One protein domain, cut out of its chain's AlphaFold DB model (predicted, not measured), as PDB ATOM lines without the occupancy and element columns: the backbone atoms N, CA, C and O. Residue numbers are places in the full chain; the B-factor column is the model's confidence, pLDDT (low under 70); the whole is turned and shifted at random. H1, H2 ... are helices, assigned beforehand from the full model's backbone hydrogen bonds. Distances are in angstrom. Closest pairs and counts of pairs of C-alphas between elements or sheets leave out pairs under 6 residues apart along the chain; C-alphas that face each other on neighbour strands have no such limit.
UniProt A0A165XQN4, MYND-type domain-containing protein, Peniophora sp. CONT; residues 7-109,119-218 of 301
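Overview. This is residues 7 to 109 and 119 to 218 of the 301 residues of the protein "MYND-type domain-containing protein" of Peniophora sp. CONT (UniProt A0A165XQN4). A long helical hairpin of H6 and H7 runs through the middle of this all-helix domain, with the shorter hairpin of H4 and H5 packed beside H6 and with H8 crossing both H6 and H7. H11 crosses H7 and H8 near one end of the whole, while H1 packs across H4 and H6, H2 crosses H1, and H3 packs on H4 at the other end. The printed part has 203 residues with eleven named helices, H1 to H11 in order, and no named strand. It is compact, with a radius of gyration of the C-alphas of 16.8 A, and rounded, spanning 49 by 37 by 33 A.

Arrangement. H1, residues 7 to 18, touches H2, residues 51 to 63, about perpendicular at 82 degrees; their closest C-alphas, of Ala 12 and Ala 57, are 5.5 A apart. H3, residues 66 to 74, touches H4, residues 78 to 90, with the C-alphas of Val 73 and Leu 81 closest at 5.5 A. H4 also touches H1, closest at Tyr 11 and Ala 90, C-alphas 5.0 A apart. H4 and H5, residues 98 to 106, form a hairpin at a shallow tilt of 14 degrees, C-alphas of Ala 85 and Ala 101 closest at 4.2 A. H6, residues 121 to 142, and H7, residues 145 to 161, form another at 18 degrees, C-alphas of Ala 132 and Ala 151 closest at 4.2 A. H6 touches H4 the same way at a shallow tilt of 20 degrees, C-alphas of Asp 79 and Val 123 closest at 5.2 A. H6 and H8, residues 169 to 183, are the hubs, touching five helices each. H8 touches H7 at a steep tilt of 50 degrees, opposite ways, C-alphas of Ala 155 and Gln 171 closest at 5.3 A. H9, residues 186 to 190, is close to H8 but not clearly touching, with the C-alphas of His 181 and Phe 187 7.0 A apart. H10, residues 195 to 198, only just touches H8, with 3 pairs of C-alphas within 8 A, those of Leu 178 and Pro 195 closest at 6.9 A. H11, residues 200 to 218, is about perpendicular to H7, at 86 degrees, and touches it with residues 200 to 205 alone, C-alphas of Asp 156 and Leu 202 closest at 4.6 A. Every O i to N i+4 pair is within hydrogen-bond range in H1 to H5, H7 to H9 and H11, 17 of 18 in H6, and H10 is too short for one.

Along the chain. H1 begins at C-alpha 7, (223.694, 298.548, 295.016). H6 is 32.3 A long, H11 26.8 A, H7 24.5 A and H8 21.2 A. H11 ends at C-alpha 218, (234.217, 261.253, 294.661).

Size, cuts and confidence. The farthest C-alphas, of Glu 74 and Ser 218, are 51.8 A apart. Residues 110 to 118 are not printed, and the C-alphas of Asn 109 and Pro 119 are 12.6 A apart across the cut. The link from H1 to H2, residues 19 to 50, is long. The pLDDT is under 70 at residues 21 to 37, 40 to 46, 119 to 121 and 163 to 165.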
ATOM      1  N   GLY A   7     223.065 298.561 296.338       91.62
ATOM      2  CA  GLY A   7     223.694 298.548 295.016       91.62
ATOM      3  C   GLY A   7     225.102 297.950 295.006       91.62
ATOM      4  O   GLY A   7     225.402 297.137 294.138       91.62
ATOM      5  N   LEU A   8     225.947 298.258 296.000       93.75
ATOM      6  CA  LEU A   8     227.312 297.710 296.090       93.75
ATOM      7  C   LEU A   8     227.300 296.183 296.193       93.75
ATOM      8  O   LEU A   8     228.119 295.498 295.581       93.75
ATOM      9  N   ARG A   9     226.354 295.635 296.961       91.69
ATOM     10  CA  ARG A   9     226.211 294.185 297.086       91.69
ATOM     11  C   ARG A   9     225.829 293.546 295.753       91.69
ATOM     12  O   ARG A   9     226.446 292.557 295.379       91.69
ATOM     13  N   VAL A  10     224.834 294.099 295.061       89.81
ATOM     14  CA  VAL A  10     224.375 293.580 293.764       89.81
ATOM     15  C   VAL A  10     225.481 293.692 292.713       89.81
ATOM     16  O   VAL A  10     225.725 292.742 291.975       89.81
ATOM     17  N   TYR A  11     226.218 294.803 292.704       92.88
ATOM     18  CA  TYR A  11     227.382 294.999 291.842       92.88
ATOM     19  C   TYR A  11     228.458 293.939 292.096       92.88
ATOM     20  O   TYR A  11     228.915 293.291 291.159       92.88
ATOM     21  N   ALA A  12     228.804 293.683 293.362       90.31
ATOM     22  CA  ALA A  12     229.773 292.651 293.723       90.31
ATOM     23  C   ALA A  12     229.306 291.233 293.338       90.31
ATOM     24  O   ALA A  12     230.118 290.413 292.906       90.31
ATOM     25  N   GLU A  13     228.004 290.944 293.474       88.44
ATOM     26  CA  GLU A  13     227.387 289.690 293.017       88.44
ATOM     27  C   GLU A  13     227.537 289.528 291.504       88.44
ATOM     28  O   GLU A  13     228.061 288.511 291.053       88.44
ATOM     29  N   TYR A  14     227.142 290.532 290.724       89.12
ATOM     30  CA  TYR A  14     227.189 290.460 289.265       89.12
ATOM     31  C   TYR A  14     228.614 290.421 288.733       89.12
ATOM     32  O   TYR A  14     228.899 289.569 287.897       89.12
ATOM     33  N   LEU A  15     229.514 291.249 289.273       87.62
ATOM     34  CA  LEU A  15     230.934 291.220 288.933       87.62
ATOM     35  C   LEU A  15     231.505 289.814 289.147       87.62
ATOM     36  O   LEU A  15     232.164 289.268 288.268       87.62
ATOM     37  N   SER A  16     231.178 289.179 290.273       85.50
ATOM     38  CA  SER A  16     231.633 287.818 290.561       85.50
ATOM     39  C   SER A  16     231.003 286.764 289.635       85.50
ATOM     40  O   SER A  16     231.655 285.777 289.315       85.50
ATOM     41  N   GLU A  17     229.754 286.938 289.189       83.50
ATOM     42  CA  GLU A  17     229.082 285.991 288.281       83.50
ATOM     43  C   GLU A  17     229.532 286.092 286.813       83.50
ATOM     44  O   GLU A  17     229.351 285.126 286.064       83.50
ATOM     45  N   ILE A  18     230.112 287.223 286.400       84.62
ATOM     46  CA  ILE A  18     230.629 287.441 285.037       84.62
ATOM     47  C   ILE A  18     232.162 287.380 284.948       84.62
ATOM     48  O   ILE A  18     232.711 287.366 283.851       84.62
ATOM     49  N   THR A  19     232.867 287.315 286.075       82.12
ATOM     50  CA  THR A  19     234.323 287.103 286.091       82.12
ATOM     51  C   THR A  19     234.616 285.601 285.952       82.12
ATOM     52  O   THR A  19     233.890 284.800 286.557       82.12
ATOM     53  N   PRO A  20     235.626 285.177 285.163       73.38
ATOM     54  CA  PRO A  20     236.010 283.771 285.103       73.38
ATOM     55  C   PRO A  20     236.376 283.263 286.500       73.38
ATOM     56  O   PRO A  20     236.987 283.982 287.294       73.38
ATOM     57  N   VAL A  21     236.012 282.019 286.803       60.16
ATOM     58  CA  VAL A  21     236.477 281.369 288.029       60.16
ATOM     59  C   VAL A  21     237.707 280.550 287.693       60.16
ATOM     60  O   VAL A  21     237.638 279.598 286.915       60.16
ATOM     61  N   ASP A  22     238.821 280.866 288.347       58.53
ATOM     62  CA  ASP A  22     239.947 279.947 288.389       58.53
ATOM     63  C   ASP A  22     239.550 278.724 289.231       58.53
ATOM     64  O   ASP A  22     239.493 278.753 290.464       58.53
ATOM     65  N   TYR A  23     239.241 277.625 288.547       51.47
ATOM     66  CA  TYR A  23     238.854 276.361 289.168       51.47
ATOM     67  C   TYR A  23     239.968 275.708 290.010       51.47
ATOM     68  O   TYR A  23     239.678 274.781 290.775       51.47
ATOM     69  N   GLU A  24     241.226 276.134 289.856       47.81
ATOM     70  CA  GLU A  24     242.387 275.636 290.606       47.81
ATOM     71  C   GLU A  24     242.636 276.437 291.895       47.81
ATOM     72  O   GLU A  24     243.166 275.908 292.886       47.81
ATOM     73  N   LEU A  25     242.199 277.696 291.920       49.88
ATOM     74  CA  LEU A  25     242.188 278.550 293.098       49.88
ATOM     75  C   LEU A  25     240.836 278.419 293.807       49.88
ATOM     76  O   LEU A  25     239.973 279.284 293.729       49.88
ATOM     77  N   ASP A  26     240.669 277.333 294.571       48.62
ATOM     78  CA  ASP A  26     239.609 277.184 295.585       48.62
ATOM     79  C   ASP A  26     239.877 278.159 296.753       48.62
ATOM     80  O   ASP A  26     240.147 277.786 297.896       48.62
ATOM     81  N   SER A  27     239.921 279.445 296.426       51.06
ATOM     82  CA  SER A  27     240.245 280.532 297.320       51.06
ATOM     83  C   SER A  27     239.018 280.815 298.171       51.06
ATOM     84  O   SER A  27     238.042 281.442 297.761       51.06
ATOM     85  N   ILE A  28     239.076 280.334 299.413       51.47
ATOM     86  CA  ILE A  28     238.108 280.682 300.460       51.47
ATOM     87  C   ILE A  28     238.010 282.211 300.601       51.47
ATOM     88  O   ILE A  28     236.938 282.728 300.923       51.47
ATOM     89  N   GLU A  29     239.111 282.920 300.341       53.84
ATOM     90  CA  GLU A  29     239.201 284.380 300.379       53.84
ATOM     91  C   GLU A  29     238.366 285.030 299.265       53.84
ATOM     92  O   GLU A  29     237.689 286.031 299.511       53.84
ATOM     93  N   ASP A  30     238.290 284.390 298.096       53.00
ATOM     94  CA  ASP A  30     237.478 284.835 296.962       53.00
ATOM     95  C   ASP A  30     235.997 284.446 297.070       53.00
ATOM     96  O   ASP A  30     235.193 284.854 296.236       53.00
ATOM     97  N   GLY A  31     235.605 283.708 298.115       51.12
ATOM     98  CA  GLY A  31     234.213 283.307 298.353       51.12
ATOM     99  C   GLY A  31     233.719 282.183 297.435       51.12
ATOM    100  O   GLY A  31     232.530 281.854 297.464       51.12
ATOM    101  N   TRP A  32     234.626 281.571 296.669       57.72
ATOM    102  CA  TRP A  32     234.325 280.566 295.658       57.72
ATOM    103  C   TRP A  32     234.674 279.160 296.124       57.72
ATOM    104  O   TRP A  32     235.802 278.869 296.511       57.72
ATOM    105  N   ARG A  33     233.690 278.259 296.039       61.38
ATOM    106  CA  ARG A  33     233.899 276.812 296.133       61.38
ATOM    107  C   ARG A  33     232.994 276.117 295.141       61.38
ATOM    108  O   ARG A  33     231.778 276.189 295.268       61.38
ATOM    109  N   LEU A  34     233.576 275.363 294.210       60.69
ATOM    110  CA  LEU A  34     232.829 274.607 293.192       60.69
ATOM    111  C   LEU A  34     231.741 273.695 293.788       60.69
ATOM    112  O   LEU A  34     230.706 273.445 293.175       60.69
ATOM    113  N   ALA A  35     231.998 273.166 294.987       59.28
ATOM    114  CA  ALA A  35     231.067 272.311 295.717       59.28
ATOM    115  C   ALA A  35     229.876 273.080 296.318       59.28
ATOM    116  O   ALA A  35     228.822 272.480 296.517       59.28
ATOM    117  N   ASP A  36     230.043 274.381 296.559       62.09
ATOM    118  CA  ASP A  36     229.056 275.262 297.190       62.09
ATOM    119  C   ASP A  36     228.239 276.041 296.144       62.09
ATOM    120  O   ASP A  36     227.312 276.767 296.499       62.09
ATOM    121  N   VAL A  37     228.556 275.868 294.853       65.25
ATOM    122  CA  VAL A  37     227.782 276.396 293.727       65.25
ATOM    123  C   VAL A  37     226.415 275.702 293.711       65.25
ATOM    124  O   VAL A  37     226.255 274.590 293.185       65.25
ATOM    125  N   ASP A  38     225.435 276.362 294.327       70.38
ATOM    126  CA  ASP A  38     224.026 275.987 294.279       70.38
ATOM    127  C   ASP A  38     223.417 276.444 292.949       70.38
ATOM    128  O   ASP A  38     222.896 277.550 292.807       70.38
ATOM    129  N   LEU A  39     223.514 275.566 291.953       74.88
ATOM    130  CA  LEU A  39     222.973 275.800 290.617       74.88
ATOM    131  C   LEU A  39     221.438 275.736 290.566       74.88
ATOM    132  O   LEU A  39     220.854 276.170 289.572       74.88
ATOM    133  N   ASP A  40     220.796 275.210 291.611       65.31
ATOM    134  CA  ASP A  40     219.340 275.067 291.699       65.31
ATOM    135  C   ASP A  40     218.688 276.248 292.428       65.31
ATOM    136  O   ASP A  40     217.466 276.436 292.361       65.31
ATOM    137  N   SER A  41     219.496 277.076 293.092       67.06
ATOM    138  CA  SER A  41     219.018 278.279 293.747       67.06
ATOM    139  C   SER A  41     218.413 279.245 292.733       67.06
ATOM    140  O   SER A  41     219.099 279.868 291.916       67.06
ATOM    141  N   ARG A  42     217.095 279.429 292.850       63.59
ATOM    142  CA  ARG A  42     216.392 280.598 292.302       63.59
ATOM    143  C   ARG A  42     216.761 281.889 293.044       63.59
ATOM    144  O   ARG A  42     216.358 282.960 292.603       63.59
ATOM    145  N   ALA A  43     217.481 281.806 294.170       55.09
ATOM    146  CA  ALA A  43     217.944 282.982 294.890       55.09
ATOM    147  C   ALA A  43     219.096 283.681 294.142       55.09
ATOM    148  O   ALA A  43     219.746 283.132 293.248       55.09
ATOM    149  N   THR A  44     219.293 284.947 294.500       58.16
ATOM    150  CA  THR A  44     219.867 286.007 293.664       58.16
ATOM    151  C   THR A  44     221.357 285.887 293.336       58.16
ATOM    152  O   THR A  44     221.789 286.538 292.388       58.16
ATOM    153  N   SER A  45     222.126 285.029 294.010       65.00
ATOM    154  CA  SER A  45     223.552 284.849 293.713       65.00
ATOM    155  C   SER A  45     224.056 283.472 294.131       65.00
ATOM    156  O   SER A  45     223.700 282.967 295.198       65.00
ATOM    157  N   VAL A  46     224.900 282.878 293.286       66.94
ATOM    158  CA  VAL A  46     225.647 281.647 293.607       66.94
ATOM    159  C   VAL A  46     226.940 281.956 294.367       66.94
ATOM    160  O   VAL A  46     227.538 281.078 294.988       66.94
ATOM    161  N   VAL A  47     227.344 283.225 294.372       71.25
ATOM    162  CA  VAL A  47     228.565 283.697 295.017       71.25
ATOM    163  C   VAL A  47     228.258 284.067 296.449       71.25
ATOM    164  O   VAL A  47     227.415 284.926 296.730       71.25
ATOM    165  N   ARG A  48     228.992 283.478 297.388       81.00
ATOM    166  CA  ARG A  48     228.935 283.953 298.763       81.00
ATOM    167  C   ARG A  48     229.634 285.306 298.842       81.00
ATOM    168  O   ARG A  48     230.857 285.383 298.813       81.00
ATOM    169  N   ILE A  49     228.856 286.366 299.031       84.31
ATOM    170  CA  ILE A  49     229.395 287.713 299.229       84.31
ATOM    171  C   ILE A  49     230.036 287.823 300.609       84.31
ATOM    172  O   ILE A  49     229.368 287.989 301.633       84.31
ATOM    173  N   THR A  50     231.356 287.672 300.630       87.31
ATOM    174  CA  THR A  50     232.186 287.868 301.816       87.31
ATOM    175  C   THR A  50     232.529 289.354 301.983       87.31
ATOM    176  O   THR A  50     232.449 290.129 301.026       87.31
ATOM    177  N   PRO A  51     232.966 289.781 303.180       89.00
ATOM    178  CA  PRO A  51     233.519 291.121 303.360       89.00
ATOM    179  C   PRO A  51     234.694 291.435 302.419       89.00
ATOM    180  O   PRO A  51     234.832 292.578 302.007       89.00
ATOM    181  N   ALA A  52     235.504 290.436 302.047       85.94
ATOM    182  CA  ALA A  52     236.616 290.612 301.111       85.94
ATOM    183  C   ALA A  52     236.128 290.885 299.677       85.94
ATOM    184  O   ALA A  52     236.651 291.770 299.005       85.94
ATOM    185  N   VAL A  53     235.081 290.183 299.224       85.31
ATOM    186  CA  VAL A  53     234.439 290.441 297.922       85.31
ATOM    187  C   VAL A  53     233.867 291.861 297.868       85.31
ATOM    188  O   VAL A  53     234.107 292.580 296.904       85.31
ATOM    189  N   LEU A  54     233.185 292.305 298.930       90.69
ATOM    190  CA  LEU A  54     232.672 293.678 299.017       90.69
ATOM    191  C   LEU A  54     233.785 294.728 299.052       90.69
ATOM    192  O   LEU A  54     233.641 295.773 298.426       90.69
ATOM    193  N   ALA A  55     234.882 294.463 299.766       89.50
ATOM    194  CA  ALA A  55     236.014 295.383 299.837       89.50
ATOM    195  C   ALA A  55     236.659 295.594 298.461       89.50
ATOM    196  O   ALA A  55     236.906 296.734 298.089       89.50
ATOM    197  N   ARG A  56     236.849 294.524 297.677       86.25
ATOM    198  CA  ARG A  56     237.365 294.623 296.300       86.25
ATOM    199  C   ARG A  56     236.414 295.359 295.364       86.25
ATOM    200  O   ARG A  56     236.854 296.156 294.545       86.25
ATOM    201  N   ALA A  57     235.112 295.104 295.490       90.25
ATOM    202  CA  ALA A  57     234.108 295.831 294.724       90.25
ATOM    203  C   ALA A  57     234.149 297.334 295.043       90.25
ATOM    204  O   ALA A  57     234.135 298.147 294.126       90.25
ATOM    205  N   GLN A  58     234.271 297.702 296.324       94.50
ATOM    206  CA  GLN A  58     234.422 299.098 296.734       94.50
ATOM    207  C   GLN A  58     235.729 299.710 296.216       94.50
ATOM    208  O   GLN A  58     235.697 300.792 295.646       94.50
ATOM    209  N   GLU A  59     236.857 299.009 296.353       91.12
ATOM    210  CA  GLU A  59     238.156 299.456 295.838       91.12
ATOM    211  C   GLU A  59     238.098 299.728 294.329       91.12
ATOM    212  O   GLU A  59     238.602 300.748 293.865       91.12
ATOM    213  N   ARG A  60     237.417 298.871 293.559       92.31
ATOM    214  CA  ARG A  60     237.193 299.091 292.125       92.31
ATOM    215  C   ARG A  60     236.383 300.362 291.849       92.31
ATOM    216  O   ARG A  60     236.750 301.109 290.947       92.31
ATOM    217  N   LEU A  61     235.315 300.623 292.607       93.62
ATOM    218  CA  LEU A  61     234.526 301.858 292.470       93.62
ATOM    219  C   LEU A  61     235.337 303.105 292.849       93.62
ATOM    220  O   LEU A  61     235.203 304.133 292.194       93.62
ATOM    221  N   ASP A  62     236.189 303.006 293.871       93.88
ATOM    222  CA  ASP A  62     237.061 304.102 294.305       93.88
ATOM    223  C   ASP A  62     238.136 304.420 293.248       93.88
ATOM    224  O   ASP A  62     238.482 305.584 293.044       93.88
ATOM    225  N   LEU A  63     238.652 303.396 292.555       92.75
ATOM    226  CA  LEU A  63     239.609 303.537 291.448       92.75
ATOM    227  C   LEU A  63     238.967 304.059 290.157       92.75
ATOM    228  O   LEU A  63     239.645 304.696 289.354       92.75
ATOM    229  N   LEU A  64     237.678 303.779 289.957       93.94
ATOM    230  CA  LEU A  64     236.906 304.145 288.771       93.94
ATOM    231  C   LEU A  64     235.697 304.998 289.188       93.94
ATOM    232  O   LEU A  64     234.561 304.511 289.147       93.94
ATOM    233  N   PRO A  65     235.894 306.254 289.623       97.25
ATOM    234  CA  PRO A  65     234.771 307.116 289.966       97.25
ATOM    235  C   PRO A  65     233.880 307.340 288.731       97.25
ATOM    236  O   PRO A  65     234.338 307.252 287.592       97.25
ATOM    237  N   LEU A  66     232.577 307.546 288.953       97.31
ATOM    238  CA  LEU A  66     231.578 307.536 287.874       97.31
ATOM    239  C   LEU A  66     231.871 308.570 286.776       97.31
ATOM    240  O   LEU A  66     231.745 308.245 285.604       97.31
ATOM    241  N   ASP A  67     232.314 309.768 287.149       97.88
ATOM    242  CA  ASP A  67     232.683 310.838 286.216       97.88
ATOM    243  C   ASP A  67     233.852 310.445 285.300       97.88
ATOM    244  O   ASP A  67     233.846 310.767 284.114       97.88
ATOM    245  N   ALA A  68     234.833 309.706 285.824       97.25
ATOM    246  CA  ALA A  68     235.925 309.167 285.019       97.25
ATOM    247  C   ALA A  68     235.445 308.066 284.061       97.25
ATOM    248  O   ALA A  68     235.877 308.039 282.911       97.25
ATOM    249  N   VAL A  69     234.544 307.185 284.512       96.12
ATOM    250  CA  VAL A  69     233.945 306.145 283.654       96.12
ATOM    251  C   VAL A  69     233.150 306.786 282.516       96.12
ATOM    252  O   VAL A  69     233.341 306.410 281.365       96.12
ATOM    253  N   GLU A  70     232.303 307.775 282.809       97.69
ATOM    254  CA  GLU A  70     231.513 308.490 281.797       97.69
ATOM    255  C   GLU A  70     232.408 309.196 280.769       97.69
ATOM    256  O   GLU A  70     232.181 309.048 279.571       97.69
ATOM    257  N   ALA A  71     233.466 309.885 281.214       97.69
ATOM    258  CA  ALA A  71     234.411 310.548 280.312       97.69
ATOM    259  C   ALA A  71     235.135 309.559 279.379       97.69
ATOM    260  O   ALA A  71     235.272 309.822 278.189       97.69
ATOM    261  N   LEU A  72     235.562 308.402 279.894       94.50
ATOM    262  CA  LEU A  72     236.214 307.369 279.081       94.50
ATOM    263  C   LEU A  72     235.244 306.735 278.072       94.50
ATOM    264  O   LEU A  72     235.622 306.480 276.930       94.50
ATOM    265  N   VAL A  73     233.979 306.542 278.453       95.81
ATOM    266  CA  VAL A  73     232.931 306.088 277.526       95.81
ATOM    267  C   VAL A  73     232.699 307.104 276.404       95.81
ATOM    268  O   VAL A  73     232.566 306.711 275.246       95.81
ATOM    269  N   GLU A  74     232.678 308.404 276.713       96.19
ATOM    270  CA  GLU A  74     232.578 309.467 275.701       96.19
ATOM    271  C   GLU A  74     233.771 309.468 274.728       96.19
ATOM    272  O   GLU A  74     233.597 309.768 273.543       96.19
ATOM    273  N   ASP A  75     234.951 309.068 275.208       96.25
ATOM    274  CA  ASP A  75     236.172 308.906 274.412       96.25
ATOM    275  C   ASP A  75     236.217 307.583 273.610       96.25
ATOM    276  O   ASP A  75     237.136 307.380 272.810       96.25
ATOM    277  N   GLY A  76     235.212 306.710 273.757       93.19
ATOM    278  CA  GLY A  76     235.078 305.453 273.013       93.19
ATOM    279  C   GLY A  76     235.751 304.239 273.663       93.19
ATOM    280  O   GLY A  76     236.102 303.298 272.955       93.19
ATOM    281  N   ASP A  77     235.961 304.260 274.981       91.44
ATOM    282  CA  ASP A  77     236.476 303.119 275.743       91.44
ATOM    283  C   ASP A  77     235.359 302.086 276.012       91.44
ATOM    284  O   ASP A  77     234.470 302.288 276.851       91.44
ATOM    285  N   ASP A  78     235.398 300.967 275.284       93.06
ATOM    286  CA  ASP A  78     234.381 299.917 275.390       93.06
ATOM    287  C   ASP A  78     234.456 299.129 276.718       93.06
ATOM    288  O   ASP A  78     233.422 298.653 277.199       93.06
ATOM    289  N   ASP A  79     235.629 299.019 277.364       90.44
ATOM    290  CA  ASP A  79     235.759 298.400 278.697       90.44
ATOM    291  C   ASP A  79     234.955 299.203 279.724       90.44
ATOM    292  O   ASP A  79     234.194 298.659 280.537       90.44
ATOM    293  N   MET A  80     235.089 300.530 279.669       94.88
ATOM    294  CA  MET A  80     234.339 301.428 280.543       94.88
ATOM    295  C   MET A  80     232.847 301.443 280.212       94.88
ATOM    296  O   MET A  80     232.024 301.644 281.107       94.88
ATOM    297  N   LEU A  81     232.468 301.136 278.972       95.69
ATOM    298  CA  LEU A  81     231.070 300.985 278.583       95.69
ATOM    299  C   LEU A  81     230.443 299.704 279.170       95.69
ATOM    300  O   LEU A  81     229.296 299.747 279.630       95.69
ATOM    301  N   VAL A  82     231.196 298.597 279.268       94.56
ATOM    302  CA  VAL A  82     230.780 297.400 280.034       94.56
ATOM    303  C   VAL A  82     230.644 297.722 281.525       94.56
ATOM    304  O   VAL A  82     229.647 297.346 282.148       94.56
ATOM    305  N   GLU A  83     231.608 298.441 282.107       95.06
ATOM    306  CA  GLU A  83     231.567 298.865 283.515       95.06
ATOM    307  C   GLU A  83     230.342 299.752 283.806       95.06
ATOM    308  O   GLU A  83     229.639 299.539 284.800       95.06
ATOM    309  N   LEU A  84     230.038 300.710 282.926       97.00
ATOM    310  CA  LEU A  84     228.872 301.585 283.042       97.00
ATOM    311  C   LEU A  84     227.560 300.789 282.951       97.00
ATOM    312  O   LEU A  84     226.651 300.988 283.765       97.00
ATOM    313  N   ALA A  85     227.478 299.835 282.018       97.25
ATOM    314  CA  ALA A  85     226.333 298.936 281.900       97.25
ATOM    315  C   ALA A  85     226.145 298.079 283.163       97.25
ATOM    316  O   ALA A  85     225.021 297.938 283.652       97.25
ATOM    317  N   LEU A  86     227.233 297.556 283.737       95.81
ATOM    318  CA  LEU A  86     227.207 296.781 284.978       95.81
ATOM    319  C   LEU A  86     226.682 297.616 286.155       95.81
ATOM    320  O   LEU A  86     225.831 297.142 286.913       95.81
ATOM    321  N   ARG A  87     227.141 298.866 286.294       96.81
ATOM    322  CA  ARG A  87     226.677 299.809 287.327       96.81
ATOM    323  C   ARG A  87     225.193 300.131 287.196       96.81
ATOM    324  O   ARG A  87     224.472 300.051 288.193       96.81
ATOM    325  N   SER A  88     224.734 300.420 285.975       97.44
ATOM    326  CA  SER A  88     223.318 300.653 285.661       97.44
ATOM    327  C   SER A  88     222.463 299.428 285.984       97.44
ATOM    328  O   SER A  88     221.425 299.540 286.631       97.44
ATOM    329  N   TYR A  89     222.910 298.230 285.606       95.94
ATOM    330  CA  TYR A  89     222.169 296.996 285.872       95.94
ATOM    331  C   TYR A  89     222.110 296.646 287.369       95.94
ATOM    332  O   TYR A  89     221.083 296.175 287.870       95.94
ATOM    333  N   ALA A  90     223.196 296.904 288.102       95.06
ATOM    334  CA  ALA A  90     223.287 296.656 289.537       95.06
ATOM    335  C   ALA A  90     222.591 297.721 290.404       95.06
ATOM    336  O   ALA A  90     222.312 297.461 291.576       95.06
ATOM    337  N   GLY A  91     222.339 298.917 289.866       96.38
ATOM    338  CA  GLY A  91     221.905 300.067 290.659       96.38
ATOM    339  C   GLY A  91     222.988 300.553 291.628       96.38
ATOM    340  O   GLY A  91     222.692 300.867 292.784       96.38
ATOM    341  N   CYS A  92     224.253 300.534 291.197       95.69
ATOM    342  CA  CYS A  92     225.408 300.941 291.995       95.69
ATOM    343  C   CYS A  92     226.045 302.186 291.384       95.69
ATOM    344  O   CYS A  92     226.410 302.165 290.214       95.69
ATOM    345  N   THR A  93     226.160 303.278 292.149       96.12
ATOM    346  CA  THR A  93     226.533 304.640 291.686       96.12
ATOM    347  C   THR A  93     225.575 305.279 290.664       96.12
ATOM    348  O   THR A  93     225.534 306.500 290.556       96.12
ATOM    349  N   LEU A  94     224.731 304.478 290.008       96.44
ATOM    350  CA  LEU A  94     223.623 304.871 289.141       96.44
ATOM    351  C   LEU A  94     222.306 304.251 289.642       96.44
ATOM    352  O   LEU A  94     222.338 303.209 290.304       96.44
ATOM    353  N   PRO A  95     221.136 304.843 289.336       96.88
ATOM    354  CA  PRO A  95     219.853 304.169 289.513       96.88
ATOM    355  C   PRO A  95     219.808 302.850 288.736       96.88
ATOM    356  O   PRO A  95     220.379 302.747 287.654       96.88
ATOM    357  N   GLN A  96     219.108 301.850 289.277       96.75
ATOM    358  CA  GLN A  96     218.959 300.574 288.585       96.75
ATOM    359  C   GLN A  96     218.117 300.744 287.314       96.75
ATOM    360  O   GLN A  96     216.938 301.093 287.401       96.75
ATOM    361  N   ASP A  97     218.707 300.448 286.159       97.56
ATOM    362  CA  ASP A  97     218.040 300.478 284.857       97.56
ATOM    363  C   ASP A  97     218.605 299.381 283.939       97.56
ATOM    364  O   ASP A  97     219.705 299.488 283.384       97.56
ATOM    365  N   THR A  98     217.835 298.299 283.798       96.56
ATOM    366  CA  THR A  98     218.165 297.156 282.935       96.56
ATOM    367  C   THR A  98     218.105 297.522 281.456       96.56
ATOM    368  O   THR A  98     218.912 297.030 280.674       96.56
ATOM    369  N   GLU A  99     217.168 298.381 281.049       97.00
ATOM    370  CA  GLU A  99     217.009 298.748 279.641       97.00
ATOM    371  C   GLU A  99     218.171 299.639 279.190       97.00
ATOM    372  O   GLU A  99     218.727 299.436 278.112       97.00
ATOM    373  N   ALA A 100     218.595 300.578 280.043       97.62
ATOM    374  CA  ALA A 100     219.796 301.372 279.806       97.62
ATOM    375  C   ALA A 100     221.055 300.503 279.720       97.62
ATOM    376  O   ALA A 100     221.837 300.684 278.789       97.62
ATOM    377  N   ALA A 101     221.221 299.532 280.624       97.19
ATOM    378  CA  ALA A 101     222.346 298.601 280.570       97.19
ATOM    379  C   ALA A 101     222.376 297.804 279.254       97.19
ATOM    380  O   ALA A 101     223.424 297.710 278.620       97.19
ATOM    381  N   THR A 102     221.229 297.287 278.798       96.12
ATOM    382  CA  THR A 102     221.130 296.578 277.513       96.12
ATOM    383  C   THR A 102     221.487 297.485 276.336       96.12
ATOM    384  O   THR A 102     222.306 297.091 275.508       96.12
ATOM    385  N   ARG A 103     220.942 298.711 276.284       96.31
ATOM    386  CA  ARG A 103     221.255 299.679 275.217       96.31
ATOM    387  C   ARG A 103     222.729 300.055 275.182       96.31
ATOM    388  O   ARG A 103     223.280 300.201 274.099       96.31
ATOM    389  N   LEU A 104     223.370 300.224 276.340       96.50
ATOM    390  CA  LEU A 104     224.816 300.437 276.400       96.50
ATOM    391  C   LEU A 104     225.512 299.257 275.734       96.50
ATOM    392  O   LEU A 104     226.161 299.442 274.711       96.50
ATOM    393  N   LEU A 105     225.257 298.039 276.218       95.56
ATOM    394  CA  LEU A 105     225.896 296.843 275.687       95.56
ATOM    395  C   LEU A 105     225.698 296.701 274.180       95.56
ATOM    396  O   LEU A 105     226.653 296.334 273.521       95.56
ATOM    397  N   GLU A 106     224.534 297.002 273.597       94.12
ATOM    398  CA  GLU A 106     224.288 296.959 272.137       94.12
ATOM    399  C   GLU A 106     225.311 297.726 271.276       94.12
ATOM    400  O   GLU A 106     225.494 297.367 270.114       94.12
ATOM    401  N   HIS A 107     226.016 298.719 271.830       93.44
ATOM    402  CA  HIS A 107     227.084 299.439 271.123       93.44
ATOM    403  C   HIS A 107     228.342 298.580 270.918       93.44
ATOM    404  O   HIS A 107     229.075 298.785 269.952       93.44
ATOM    405  N   ILE A 108     228.549 297.567 271.764       91.38
ATOM    406  CA  ILE A 108     229.636 296.593 271.647       91.38
ATOM    407  C   ILE A 108     229.229 295.553 270.604       91.38
ATOM    408  O   ILE A 108     228.571 294.545 270.910       91.38
ATOM    409  N   ASN A 109     229.591 295.820 269.352       79.81
ATOM    410  CA  ASN A 109     229.291 294.940 268.233       79.81
ATOM    411  C   ASN A 109     230.360 293.848 268.119       79.81
ATOM    412  O   ASN A 109     231.546 294.146 268.003       79.81
ATOM    413  N   PRO A 119     241.600 289.487 269.727       44.69
ATOM    414  CA  PRO A 119     240.733 290.179 270.644       44.69
ATOM    415  C   PRO A 119     241.614 290.840 271.688       44.69
ATOM    416  O   PRO A 119     242.432 290.186 272.338       44.69
ATOM    417  N   GLU A 120     241.359 292.111 271.930       50.66
ATOM    418  CA  GLU A 120     241.243 292.583 273.305       50.66
ATOM    419  C   GLU A 120     240.090 291.761 273.927       50.66
ATOM    420  O   GLU A 120     238.939 292.179 273.970       50.66
ATOM    421  N   LEU A 121     240.385 290.487 274.238       56.84
ATOM    422  CA  LEU A 121     239.443 289.373 274.465       56.84
ATOM    423  C   LEU A 121     238.493 289.632 275.631       56.84
ATOM    424  O   LEU A 121     237.475 288.958 275.744       56.84
ATOM    425  N   ASP A 122     238.818 290.621 276.456       74.12
ATOM    426  CA  ASP A 122     238.173 290.905 277.725       74.12
ATOM    427  C   ASP A 122     236.853 291.680 277.553       74.12
ATOM    428  O   ASP A 122     235.826 291.265 278.087       74.12
ATOM    429  N   VAL A 123     236.817 292.724 276.710       84.75
ATOM    430  CA  VAL A 123     235.642 293.610 276.555       84.75
ATOM    431  C   VAL A 123     234.421 292.855 276.031       84.75
ATOM    432  O   VAL A 123     233.355 292.830 276.654       84.75
ATOM    433  N   HIS A 124     234.550 292.233 274.853       87.12
ATOM    434  CA  HIS A 124     233.443 291.534 274.200       87.12
ATOM    435  C   HIS A 124     232.959 290.354 275.040       87.12
ATOM    436  O   HIS A 124     231.760 290.086 275.118       87.12
ATOM    437  N   LEU A 125     233.896 289.667 275.693       88.81
ATOM    438  CA  LEU A 125     233.582 288.586 276.608       88.81
ATOM    439  C   LEU A 125     232.802 289.094 277.825       88.81
ATOM    440  O   LEU A 125     231.760 288.527 278.164       88.81
ATOM    441  N   GLY A 126     233.268 290.173 278.457       89.56
ATOM    442  CA  GLY A 126     232.580 290.838 279.559       89.56
ATOM    443  C   GLY A 126     231.163 291.264 279.170       89.56
ATOM    444  O   GLY A 126     230.209 290.986 279.902       89.56
ATOM    445  N   ALA A 127     231.005 291.833 277.973       93.75
ATOM    446  CA  ALA A 127     229.713 292.226 277.426       93.75
ATOM    447  C   ALA A 127     228.760 291.032 277.245       93.75
ATOM    448  O   ALA A 127     227.618 291.086 277.701       93.75
ATOM    449  N   GLU A 128     229.209 289.931 276.632       94.31
ATOM    450  CA  GLU A 128     228.373 288.738 276.425       94.31
ATOM    451  C   GLU A 128     228.004 288.048 277.734       94.31
ATOM    452  O   GLU A 128     226.857 287.635 277.909       94.31
ATOM    453  N   ARG A 129     228.925 287.984 278.700       93.31
ATOM    454  CA  ARG A 129     228.611 287.451 280.030       93.31
ATOM    455  C   ARG A 129     227.582 288.316 280.756       93.31
ATOM    456  O   ARG A 129     226.669 287.770 281.381       93.31
ATOM    457  N   LEU A 130     227.677 289.642 280.646       94.75
ATOM    458  CA  LEU A 130     226.691 290.545 281.236       94.75
ATOM    459  C   LEU A 130     225.326 290.437 280.536       94.75
ATOM    460  O   LEU A 130     224.312 290.307 281.223       94.75
ATOM    461  N   ARG A 131     225.283 290.380 279.196       96.00
ATOM    462  CA  ARG A 131     224.047 290.126 278.426       96.00
ATOM    463  C   ARG A 131     223.406 288.795 278.824       96.00
ATOM    464  O   ARG A 131     222.219 288.764 279.150       96.00
ATOM    465  N   ALA A 132     224.195 287.720 278.885       95.88
ATOM    466  CA  ALA A 132     223.736 286.406 279.328       95.88
ATOM    467  C   ALA A 132     223.123 286.475 280.734       95.88
ATOM    468  O   ALA A 132     222.060 285.909 280.990       95.88
ATOM    469  N   ARG A 133     223.760 287.216 281.650       94.75
ATOM    470  CA  ARG A 133     223.276 287.388 283.021       94.75
ATOM    471  C   ARG A 133     221.983 288.201 283.110       94.75
ATOM    472  O   ARG A 133     221.137 287.864 283.949       94.75
ATOM    473  N   ILE A 134     221.827 289.246 282.297       95.38
ATOM    474  CA  ILE A 134     220.600 290.054 282.210       95.38
ATOM    475  C   ILE A 134     219.439 289.176 281.728       95.38
ATOM    476  O   ILE A 134     218.438 289.050 282.437       95.38
ATOM    477  N   ALA A 135     219.611 288.483 280.597       95.94
ATOM    478  CA  ALA A 135     218.606 287.578 280.036       95.94
ATOM    479  C   ALA A 135     218.249 286.441 281.010       95.94
ATOM    480  O   ALA A 135     217.078 286.131 281.246       95.94
ATOM    481  N   PHE A 136     219.252 285.866 281.681       94.94
ATOM    482  CA  PHE A 136     219.016 284.833 282.686       94.94
ATOM    483  C   PHE A 136     218.234 285.360 283.897       94.94
ATOM    484  O   PHE A 136     217.434 284.630 284.478       94.94
ATOM    485  N   SER A 137     218.412 286.631 284.268       92.69
ATOM    486  CA  SER A 137     217.621 287.265 285.328       92.69
ATOM    487  C   SER A 137     216.140 287.323 284.974       92.69
ATOM    488  O   SER A 137     215.299 286.988 285.805       92.69
ATOM    489  N   GLU A 138     215.819 287.686 283.731       94.06
ATOM    490  CA  GLU A 138     214.439 287.694 283.243       94.06
ATOM    491  C   GLU A 138     213.825 286.288 283.302       94.06
ATOM    492  O   GLU A 138     212.698 286.106 283.781       94.06
ATOM    493  N   TYR A 139     214.597 285.271 282.897       94.38
ATOM    494  CA  TYR A 139     214.205 283.876 283.076       94.38
ATOM    495  C   TYR A 139     213.937 283.547 284.553       94.38
ATOM    496  O   TYR A 139     212.909 282.949 284.860       94.38
ATOM    497  N   LEU A 140     214.803 283.947 285.487       90.88
ATOM    498  CA  LEU A 140     214.596 283.675 286.913       90.88
ATOM    499  C   LEU A 140     213.349 284.375 287.475       90.88
ATOM    500  O   LEU A 140     212.652 283.789 288.304       90.88
ATOM    501  N   SER A 141     213.045 285.592 287.016       91.25
ATOM    502  CA  SER A 141     211.871 286.349 287.463       91.25
ATOM    503  C   SER A 141     210.557 285.738 286.982       91.25
ATOM    504  O   SER A 141     209.618 285.616 287.767       91.25
ATOM    505  N   ASN A 142     210.488 285.322 285.714       91.75
ATOM    506  CA  ASN A 142     209.216 284.979 285.065       91.75
ATOM    507  C   ASN A 142     209.131 283.525 284.579       91.75
ATOM    508  O   ASN A 142     208.112 283.114 284.032       91.75
ATOM    509  N   THR A 143     210.187 282.726 284.768       90.38
ATOM    510  CA  THR A 143     210.357 281.394 284.150       90.38
ATOM    511  C   THR A 143     210.175 281.444 282.622       90.38
ATOM    512  O   THR A 143     209.668 280.509 282.007       90.38
ATOM    513  N   ASN A 144     210.571 282.561 281.996       93.81
ATOM    514  CA  ASN A 144     210.473 282.754 280.552       93.81
ATOM    515  C   ASN A 144     211.547 281.918 279.837       93.81
ATOM    516  O   ASN A 144     212.717 282.293 279.797       93.81
ATOM    517  N   VAL A 145     211.155 280.777 279.271       94.12
ATOM    518  CA  VAL A 145     212.073 279.856 278.579       94.12
ATOM    519  C   VAL A 145     212.732 280.467 277.337       94.12
ATOM    520  O   VAL A 145     213.824 280.042 276.975       94.12
ATOM    521  N   PHE A 146     212.135 281.492 276.718       94.75
ATOM    522  CA  PHE A 146     212.774 282.222 275.618       94.75
ATOM    523  C   PHE A 146     213.931 283.093 276.116       94.75
ATOM    524  O   PHE A 146     214.986 283.121 275.492       94.75
ATOM    525  N   ALA A 147     213.781 283.728 277.284       95.25
ATOM    526  CA  ALA A 147     214.877 284.457 277.921       95.25
ATOM    527  C   ALA A 147     216.025 283.514 278.325       95.25
ATOM    528  O   ALA A 147     217.191 283.888 278.258       95.25
ATOM    529  N   LEU A 148     215.716 282.258 278.680       95.56
ATOM    530  CA  LEU A 148     216.741 281.236 278.908       95.56
ATOM    531  C   LEU A 148     217.493 280.862 277.620       95.56
ATOM    532  O   LEU A 148     218.698 280.638 277.681       95.56
ATOM    533  N   GLN A 149     216.813 280.795 276.470       95.06
ATOM    534  CA  GLN A 149     217.483 280.563 275.185       95.06
ATOM    535  C   GLN A 149     218.389 281.726 274.788       95.06
ATOM    536  O   GLN A 149     219.516 281.486 274.363       95.06
ATOM    537  N   ASP A 150     217.930 282.968 274.954       95.56
ATOM    538  CA  ASP A 150     218.774 284.137 274.699       95.56
ATOM    539  C   ASP A 150     219.998 284.123 275.625       95.56
ATOM    540  O   ASP A 150     221.133 284.180 275.156       95.56
ATOM    541  N   ALA A 151     219.795 283.886 276.926       96.38
ATOM    542  CA  ALA A 151     220.890 283.729 277.879       96.38
ATOM    543  C   ALA A 151     221.884 282.632 277.462       96.38
ATOM    544  O   ALA A 151     223.092 282.818 277.588       96.38
ATOM    545  N   ALA A 152     221.388 281.502 276.952       96.31
ATOM    546  CA  ALA A 152     222.207 280.397 276.469       96.31
ATOM    547  C   ALA A 152     223.031 280.752 275.234       96.31
ATOM    548  O   ALA A 152     224.220 280.452 275.209       96.31
ATOM    549  N   ALA A 153     222.435 281.423 274.248       95.44
ATOM    550  CA  ALA A 153     223.148 281.863 273.055       95.44
ATOM    551  C   ALA A 153     224.298 282.818 273.416       95.44
ATOM    552  O   ALA A 153     225.423 282.641 272.956       95.44
ATOM    553  N   ARG A 154     224.045 283.777 274.316       95.50
ATOM    554  CA  ARG A 154     225.065 284.708 274.832       95.50
ATOM    555  C   ARG A 154     226.160 283.985 275.623       95.50
ATOM    556  O   ARG A 154     227.351 284.224 275.432       95.50
ATOM    557  N   ALA A 155     225.764 283.054 276.491       95.00
ATOM    558  CA  ALA A 155     226.688 282.248 277.284       95.00
ATOM    559  C   ALA A 155     227.571 281.330 276.423       95.00
ATOM    560  O   ALA A 155     228.727 281.109 276.786       95.00
ATOM    561  N   ASP A 156     227.048 280.822 275.305       94.62
ATOM    562  CA  ASP A 156     227.786 280.016 274.332       94.62
ATOM    563  C   ASP A 156     228.836 280.839 273.582       94.62
ATOM    564  O   ASP A 156     229.997 280.436 273.536       94.62
ATOM    565  N   ILE A 157     228.478 282.042 273.114       92.12
ATOM    566  CA  ILE A 157     229.434 282.984 272.509       92.12
ATOM    567  C   ILE A 157     230.563 283.299 273.499       92.12
ATOM    568  O   ILE A 157     231.743 283.191 273.155       92.12
ATOM    569  N   ALA A 158     230.212 283.622 274.747       91.81
ATOM    570  CA  ALA A 158     231.194 283.850 275.799       91.81
ATOM    571  C   ALA A 158     232.082 282.612 276.030       91.81
ATOM    572  O   ALA A 158     233.303 282.737 276.113       91.81
ATOM    573  N   ALA A 159     231.508 281.405 276.087       91.00
ATOM    574  CA  ALA A 159     232.261 280.168 276.313       91.00
ATOM    575  C   ALA A 159     233.229 279.876 275.157       91.00
ATOM    576  O   ALA A 159     234.369 279.475 275.388       91.00
ATOM    577  N   ALA A 160     232.811 280.139 273.918       90.25
ATOM    578  CA  ALA A 160     233.639 279.955 272.732       90.25
ATOM    579  C   ALA A 160     234.874 280.876 272.725       90.25
ATOM    580  O   ALA A 160     235.931 280.478 272.216       90.25
ATOM    581  N   ALA A 161     234.749 282.075 273.307       86.44
ATOM    582  CA  ALA A 161     235.836 283.040 273.453       86.44
ATOM    583  C   ALA A 161     236.817 282.686 274.595       86.44
ATOM    584  O   ALA A 161     238.011 282.941 274.464       86.44
ATOM    585  N   CYS A 162     236.363 282.029 275.668       81.50
ATOM    586  CA  CYS A 162     237.114 281.791 276.918       81.50
ATOM    587  C   CYS A 162     238.194 280.688 276.886       81.50
ATOM    588  O   CYS A 162     238.481 280.109 277.935       81.50
ATOM    589  N   ARG A 163     238.777 280.309 275.739       69.62
ATOM    590  CA  ARG A 163     239.608 279.082 275.640       69.62
ATOM    591  C   ARG A 163     240.822 279.091 276.594       69.62
ATOM    592  O   ARG A 163     241.907 279.514 276.214       69.62
ATOM    593  N   GLY A 164     240.651 278.530 277.795       69.31
ATOM    594  CA  GLY A 164     241.685 278.379 278.826       69.31
ATOM    595  C   GLY A 164     241.530 279.251 280.081       69.31
ATOM    596  O   GLY A 164     242.265 279.015 281.034       69.31
ATOM    597  N   GLU A 165     240.587 280.198 280.127       68.50
ATOM    598  CA  GLU A 165     240.416 281.128 281.268       68.50
ATOM    599  C   GLU A 165     239.439 280.628 282.348       68.50
ATOM    600  O   GLU A 165     239.277 281.258 283.392       68.50
ATOM    601  N   GLY A 166     238.815 279.471 282.120       72.44
ATOM    602  CA  GLY A 166     237.748 278.945 282.968       72.44
ATOM    603  C   GLY A 166     236.388 279.568 282.643       72.44
ATOM    604  O   GLY A 166     236.287 280.635 282.034       72.44
ATOM    605  N   ASP A 167     235.317 278.877 283.025       80.12
ATOM    606  CA  ASP A 167     233.957 279.363 282.787       80.12
ATOM    607  C   ASP A 167     233.511 280.257 283.932       80.12
ATOM    608  O   ASP A 167     233.949 280.114 285.081       80.12
ATOM    609  N   CYS A 168     232.594 281.175 283.633       84.56
ATOM    610  CA  CYS A 168     231.991 281.980 284.671       84.56
ATOM    611  C   CYS A 168     230.769 281.268 285.294       84.56
ATOM    612  O   CYS A 168     230.092 280.442 284.668       84.56
ATOM    613  N   PRO A 169     230.422 281.610 286.540       86.69
ATOM    614  CA  PRO A 169     229.309 281.010 287.269       86.69
ATOM    615  C   PRO A 169     227.965 281.176 286.564       86.69
ATOM    616  O   PRO A 169     227.145 280.257 286.587       86.69
ATOM    617  N   ALA A 170     227.732 282.329 285.923       90.12
ATOM    618  CA  ALA A 170     226.502 282.573 285.177       90.12
ATOM    619  C   ALA A 170     226.318 281.555 284.039       90.12
ATOM    620  O   ALA A 170     225.233 280.984 283.913       90.12
ATOM    621  N   GLN A 171     227.377 281.250 283.279       92.62
ATOM    622  CA  GLN A 171     227.343 280.255 282.199       92.62
ATOM    623  C   GLN A 171     226.938 278.873 282.731       92.62
ATOM    624  O   GLN A 171     226.034 278.232 282.194       92.62
ATOM    625  N   LEU A 172     227.526 278.443 283.851       91.50
ATOM    626  CA  LEU A 172     227.207 277.154 284.470       91.50
ATOM    627  C   LEU A 172     225.758 277.075 284.979       91.50
ATOM    628  O   LEU A 172     225.123 276.025 284.870       91.50
ATOM    629  N   ARG A 173     225.208 278.172 285.521       90.88
ATOM    630  CA  ARG A 173     223.791 278.240 285.933       90.88
ATOM    631  C   ARG A 173     222.850 278.132 284.739       90.88
ATOM    632  O   ARG A 173     221.852 277.418 284.820       90.88
ATOM    633  N   ILE A 174     223.176 278.827 283.652       94.56
ATOM    634  CA  ILE A 174     222.406 278.792 282.407       94.56
ATOM    635  C   ILE A 174     222.405 277.367 281.842       94.56
ATOM    636  O   ILE A 174     221.333 276.823 281.577       94.56
ATOM    637  N   ALA A 175     223.570 276.716 281.764       94.88
ATOM    638  CA  ALA A 175     223.683 275.330 281.312       94.88
ATOM    639  C   ALA A 175     222.895 274.344 282.198       94.88
ATOM    640  O   ALA A 175     222.183 273.483 281.679       94.88
ATOM    641  N   ASN A 176     222.945 274.499 283.529       93.44
ATOM    642  CA  ASN A 176     222.149 273.684 284.455       93.44
ATOM    643  C   ASN A 176     220.640 273.858 284.230       93.44
ATOM    644  O   ASN A 176     219.893 272.879 284.181       93.44
ATOM    645  N   ALA A 177     220.183 275.104 284.070       93.94
ATOM    646  CA  ALA A 177     218.779 275.400 283.807       93.94
ATOM    647  C   ALA A 177     218.317 274.812 282.464       93.94
ATOM    648  O   ALA A 177     217.236 274.223 282.404       93.94
ATOM    649  N   LEU A 178     219.138 274.916 281.414       95.00
ATOM    650  CA  LEU A 178     218.880 274.282 280.119       95.00
ATOM    651  C   LEU A 178     218.760 272.761 280.241       95.00
ATOM    652  O   LEU A 178     217.787 272.191 279.751       95.00
ATOM    653  N   GLU A 179     219.718 272.106 280.908       94.81
ATOM    654  CA  GLU A 179     219.701 270.652 281.099       94.81
ATOM    655  C   GLU A 179     218.419 270.208 281.810       94.81
ATOM    656  O   GLU A 179     217.797 269.230 281.397       94.81
ATOM    657  N   LYS A 180     217.985 270.948 282.833       93.19
ATOM    658  CA  LYS A 180     216.748 270.652 283.557       93.19
ATOM    659  C   LYS A 180     215.513 270.723 282.655       93.19
ATOM    660  O   LYS A 180     214.754 269.760 282.601       93.19
ATOM    661  N   HIS A 181     215.326 271.822 281.921       94.00
ATOM    662  CA  HIS A 181     214.186 271.969 280.999       94.00
ATOM    663  C   HIS A 181     214.208 270.926 279.882       94.00
ATOM    664  O   HIS A 181     213.161 270.427 279.469       94.00
ATOM    665  N   TRP A 182     215.400 270.562 279.408       94.38
ATOM    666  CA  TRP A 182     215.557 269.489 278.436       94.38
ATOM    667  C   TRP A 182     215.133 268.132 279.016       94.38
ATOM    668  O   TRP A 182     214.335 267.433 278.397       94.38
ATOM    669  N   GLN A 183     215.578 267.786 280.227       94.19
ATOM    670  CA  GLN A 183     215.171 266.554 280.917       94.19
ATOM    671  C   GLN A 183     213.667 266.502 281.225       94.19
ATOM    672  O   GLN A 183     213.085 265.419 281.272       94.19
ATOM    673  N   GLU A 184     213.031 267.658 281.417       95.06
ATOM    674  CA  GLU A 184     211.585 267.795 281.623       95.06
ATOM    675  C   GLU A 184     210.771 267.729 280.310       95.06
ATOM    676  O   GLU A 184     209.541 267.755 280.353       95.06
ATOM    677  N   GLY A 185     211.424 267.612 279.145       95.38
ATOM    678  CA  GLY A 185     210.771 267.492 277.835       95.38
ATOM    679  C   GLY A 185     210.237 268.811 277.265       95.38
ATOM    680  O   GLY A 185     209.497 268.806 276.282       95.38
ATOM    681  N   VAL A 186     210.605 269.959 277.848       93.31
ATOM    682  CA  VAL A 186     210.136 271.289 277.406       93.31
ATOM    683  C   VAL A 186     210.562 271.582 275.966       93.31
ATOM    684  O   VAL A 186     209.799 272.159 275.195       93.31
ATOM    685  N   PHE A 187     211.755 271.133 275.581       91.62
ATOM    686  CA  PHE A 187     212.310 271.331 274.241       91.62
ATOM    687  C   PHE A 187     211.502 270.592 273.170       91.62
ATOM    688  O   PHE A 187     211.189 271.180 272.136       91.62
ATOM    689  N   ASP A 188     211.078 269.356 273.451       92.31
ATOM    690  CA  ASP A 188     210.250 268.568 272.534       92.31
ATOM    691  C   ASP A 188     208.892 269.245 272.295       92.31
ATOM    692  O   ASP A 188     208.411 269.314 271.164       92.31
ATOM    693  N   VAL A 189     208.290 269.796 273.357       93.88
ATOM    694  CA  VAL A 189     207.000 270.506 273.286       93.88
ATOM    695  C   VAL A 189     207.100 271.777 272.443       93.88
ATOM    696  O   VAL A 189     206.170 272.101 271.705       93.88
ATOM    697  N   LEU A 190     208.218 272.497 272.544       92.88
ATOM    698  CA  LEU A 190     208.450 273.744 271.813       92.88
ATOM    699  C   LEU A 190     209.039 273.526 270.410       92.88
ATOM    700  O   LEU A 190     209.168 274.486 269.651       92.88
ATOM    701  N   GLY A 191     209.371 272.281 270.045       93.12
ATOM    702  CA  GLY A 191     210.017 271.954 268.772       93.12
ATOM    703  C   GLY A 191     211.437 272.511 268.663       93.12
ATOM    704  O   GLY A 191     211.889 272.844 267.568       93.12
ATOM    705  N   TRP A 192     212.118 272.671 269.795       91.44
ATOM    706  CA  TRP A 192     213.479 273.187 269.857       91.44
ATOM    707  C   TRP A 192     214.499 272.070 269.667       91.44
ATOM    708  O   TRP A 192     214.312 270.949 270.142       91.44
ATOM    709  N   THR A 193     215.601 272.392 268.996       91.25
ATOM    710  CA  THR A 193     216.775 271.519 268.924       91.25
ATOM    711  C   THR A 193     217.417 271.371 270.296       91.25
ATOM    712  O   THR A 193     217.258 272.219 271.182       91.25
ATOM    713  N   ARG A 194     218.114 270.253 270.496       90.25
ATOM    714  CA  ARG A 194     218.670 269.923 271.806       90.25
ATOM    715  C   ARG A 194     219.781 270.910 272.185       90.25
ATOM    716  O   ARG A 194     220.493 271.389 271.302       90.25
ATOM    717  N   PRO A 195     219.988 271.187 273.485       85.88
ATOM    718  CA  PRO A 195     221.057 272.083 273.919       85.88
ATOM    719  C   PRO A 195     222.449 271.680 273.412       85.88
ATOM    720  O   PRO A 195     223.230 272.552 273.050       85.88
ATOM    721  N   ASP A 196     222.732 270.377 273.331       85.75
ATOM    722  CA  ASP A 196     224.014 269.835 272.867       85.75
ATOM    723  C   ASP A 196     224.233 269.920 271.350       85.75
ATOM    724  O   ASP A 196     225.304 269.558 270.879       85.75
ATOM    725  N   GLU A 197     223.232 270.380 270.599       87.62
ATOM    726  CA  GLU A 197     223.317 270.632 269.154       87.62
ATOM    727  C   GLU A 197     223.354 272.135 268.826       87.62
ATOM    728  O   GLU A 197     223.711 272.509 267.712       87.62
ATOM    729  N   ASN A 198     222.957 272.995 269.774       87.06
ATOM    730  CA  ASN A 198     222.837 274.443 269.575       87.06
ATOM    731  C   ASN A 198     223.905 275.268 270.294       87.06
ATOM    732  O   ASN A 198     224.136 276.408 269.901       87.06
ATOM    733  N   TYR A 199     224.477 274.742 271.379       91.69
ATOM    734  CA  TYR A 199     225.350 275.492 272.282       91.69
ATOM    735  C   TYR A 199     226.638 274.706 272.545       91.69
ATOM    736  O   TYR A 199     226.901 274.268 273.668       91.69
ATOM    737  N   ASP A 200     227.406 274.459 271.481       92.56
ATOM    738  CA  ASP A 200     228.583 273.585 271.497       92.56
ATOM    739  C   ASP A 200     229.592 273.974 272.588       92.56
ATOM    740  O   ASP A 200     230.037 273.123 273.364       92.56
ATOM    741  N   ALA A 201     229.953 275.257 272.675       92.38
ATOM    742  CA  ALA A 201     230.978 275.723 273.602       92.38
ATOM    743  C   ALA A 201     230.474 275.708 275.049       92.38
ATOM    744  O   ALA A 201     231.172 275.226 275.946       92.38
ATOM    745  N   LEU A 202     229.237 276.157 275.274       94.31
ATOM    746  CA  LEU A 202     228.599 276.116 276.587       94.31
ATOM    747  C   LEU A 202     228.444 274.677 277.093       94.31
ATOM    748  O   LEU A 202     228.610 274.413 278.285       94.31
ATOM    749  N   TRP A 203     228.133 273.727 276.208       94.38
ATOM    750  CA  TRP A 203     227.951 272.331 276.598       94.38
ATOM    751  C   TRP A 203     229.274 271.615 276.877       94.38
ATOM    752  O   TRP A 203     229.338 270.777 277.783       94.38
ATOM    753  N   VAL A 204     230.345 271.972 276.157       90.38
ATOM    754  CA  VAL A 204     231.713 271.536 276.481       90.38
ATOM    755  C   VAL A 204     232.098 272.020 277.881       90.38
ATOM    756  O   VAL A 204     232.416 271.184 278.732       90.38
ATOM    757  N   ALA A 205     231.959 273.322 278.147       90.19
ATOM    758  CA  ALA A 205     232.181 273.933 279.460       90.19
ATOM    759  C   ALA A 205     231.380 273.228 280.571       90.19
ATOM    760  O   ALA A 205     231.907 272.804 281.605       90.19
ATOM    761  N   TRP A 206     230.089 272.995 280.328       92.56
ATOM    762  CA  TRP A 206     229.213 272.298 281.264       92.56
ATOM    763  C   TRP A 206     229.653 270.853 281.544       92.56
ATOM    764  O   TRP A 206     229.675 270.402 282.698       92.56
ATOM    765  N   GLY A 207     230.027 270.106 280.505       90.31
ATOM    766  CA  GLY A 207     230.522 268.737 280.628       90.31
ATOM    767  C   GLY A 207     231.819 268.656 281.435       90.31
ATOM    768  O   GLY A 207     231.959 267.792 282.314       90.31
ATOM    769  N   GLU A 208     232.733 269.585 281.176       86.75
ATOM    770  CA  GLU A 208     233.995 269.760 281.886       86.75
ATOM    771  C   GLU A 208     233.783 270.070 283.370       86.75
ATOM    772  O   GLU A 208     234.287 269.337 284.235       86.75
ATOM    773  N   TYR A 209     232.935 271.053 283.672       86.81
ATOM    774  CA  TYR A 209     232.510 271.376 285.030       86.81
ATOM    775  C   TYR A 209     231.914 270.158 285.751       86.81
ATOM    776  O   TYR A 209     232.324 269.815 286.865       86.81
ATOM    777  N   ARG A 210     230.982 269.427 285.122       88.06
ATOM    778  CA  ARG A 210     230.365 268.232 285.731       88.06
ATOM    779  C   ARG A 210     231.378 267.126 285.987       88.06
ATOM    780  O   ARG A 210     231.265 266.399 286.981       88.06
ATOM    781  N   ALA A 211     232.346 266.941 285.094       82.75
ATOM    782  CA  ALA A 211     233.431 265.993 285.299       82.75
ATOM    783  C   ALA A 211     234.311 266.419 286.485       82.75
ATOM    784  O   ALA A 211     234.582 265.594 287.362       82.75
ATOM    785  N   ALA A 212     234.689 267.697 286.565       78.19
ATOM    786  CA  ALA A 212     235.455 268.256 287.677       78.19
ATOM    787  C   ALA A 212     234.710 268.120 289.016       78.19
ATOM    788  O   ALA A 212     235.261 267.565 289.970       78.19
ATOM    789  N   ARG A 213     233.428 268.500 289.073       81.25
ATOM    790  CA  ARG A 213     232.577 268.365 290.264       81.25
ATOM    791  C   ARG A 213     232.428 266.910 290.702       81.25
ATOM    792  O   ARG A 213     232.592 266.617 291.884       81.25
ATOM    793  N   ARG A 214     232.193 265.967 289.779       80.50
ATOM    794  CA  ARG A 214     232.136 264.524 290.104       80.50
ATOM    795  C   ARG A 214     233.467 263.995 290.633       80.50
ATOM    796  O   ARG A 214     233.474 263.252 291.616       80.50
ATOM    797  N   ARG A 215     234.595 264.393 290.033       72.88
ATOM    798  CA  ARG A 215     235.929 264.046 290.551       72.88
ATOM    799  C   ARG A 215     236.102 264.575 291.972       72.88
ATOM    800  O   ARG A 215     236.433 263.806 292.862       72.88
ATOM    801  N   ARG A 216     235.773 265.842 292.214       71.50
ATOM    802  CA  ARG A 216     235.879 266.463 293.539       71.50
ATOM    803  C   ARG A 216     234.996 265.777 294.586       71.50
ATOM    804  O   ARG A 216     235.482 265.452 295.663       71.50
ATOM    805  N   LEU A 217     233.734 265.495 294.264       72.25
ATOM    806  CA  LEU A 217     232.810 264.802 295.172       72.25
ATOM    807  C   LEU A 217     233.242 263.361 295.469       72.25
ATOM    808  O   LEU A 217     233.148 262.921 296.610       72.25
ATOM    809  N   SER A 218     233.741 262.632 294.468       70.19
ATOM    810  CA  SER A 218     234.217 261.253 294.661       70.19
ATOM    811  C   SER A 218     235.546 261.177 295.411       70.19
ATOM    812  O   SER A 218     235.809 260.194 296.104       70.19
TER     813      SER A 218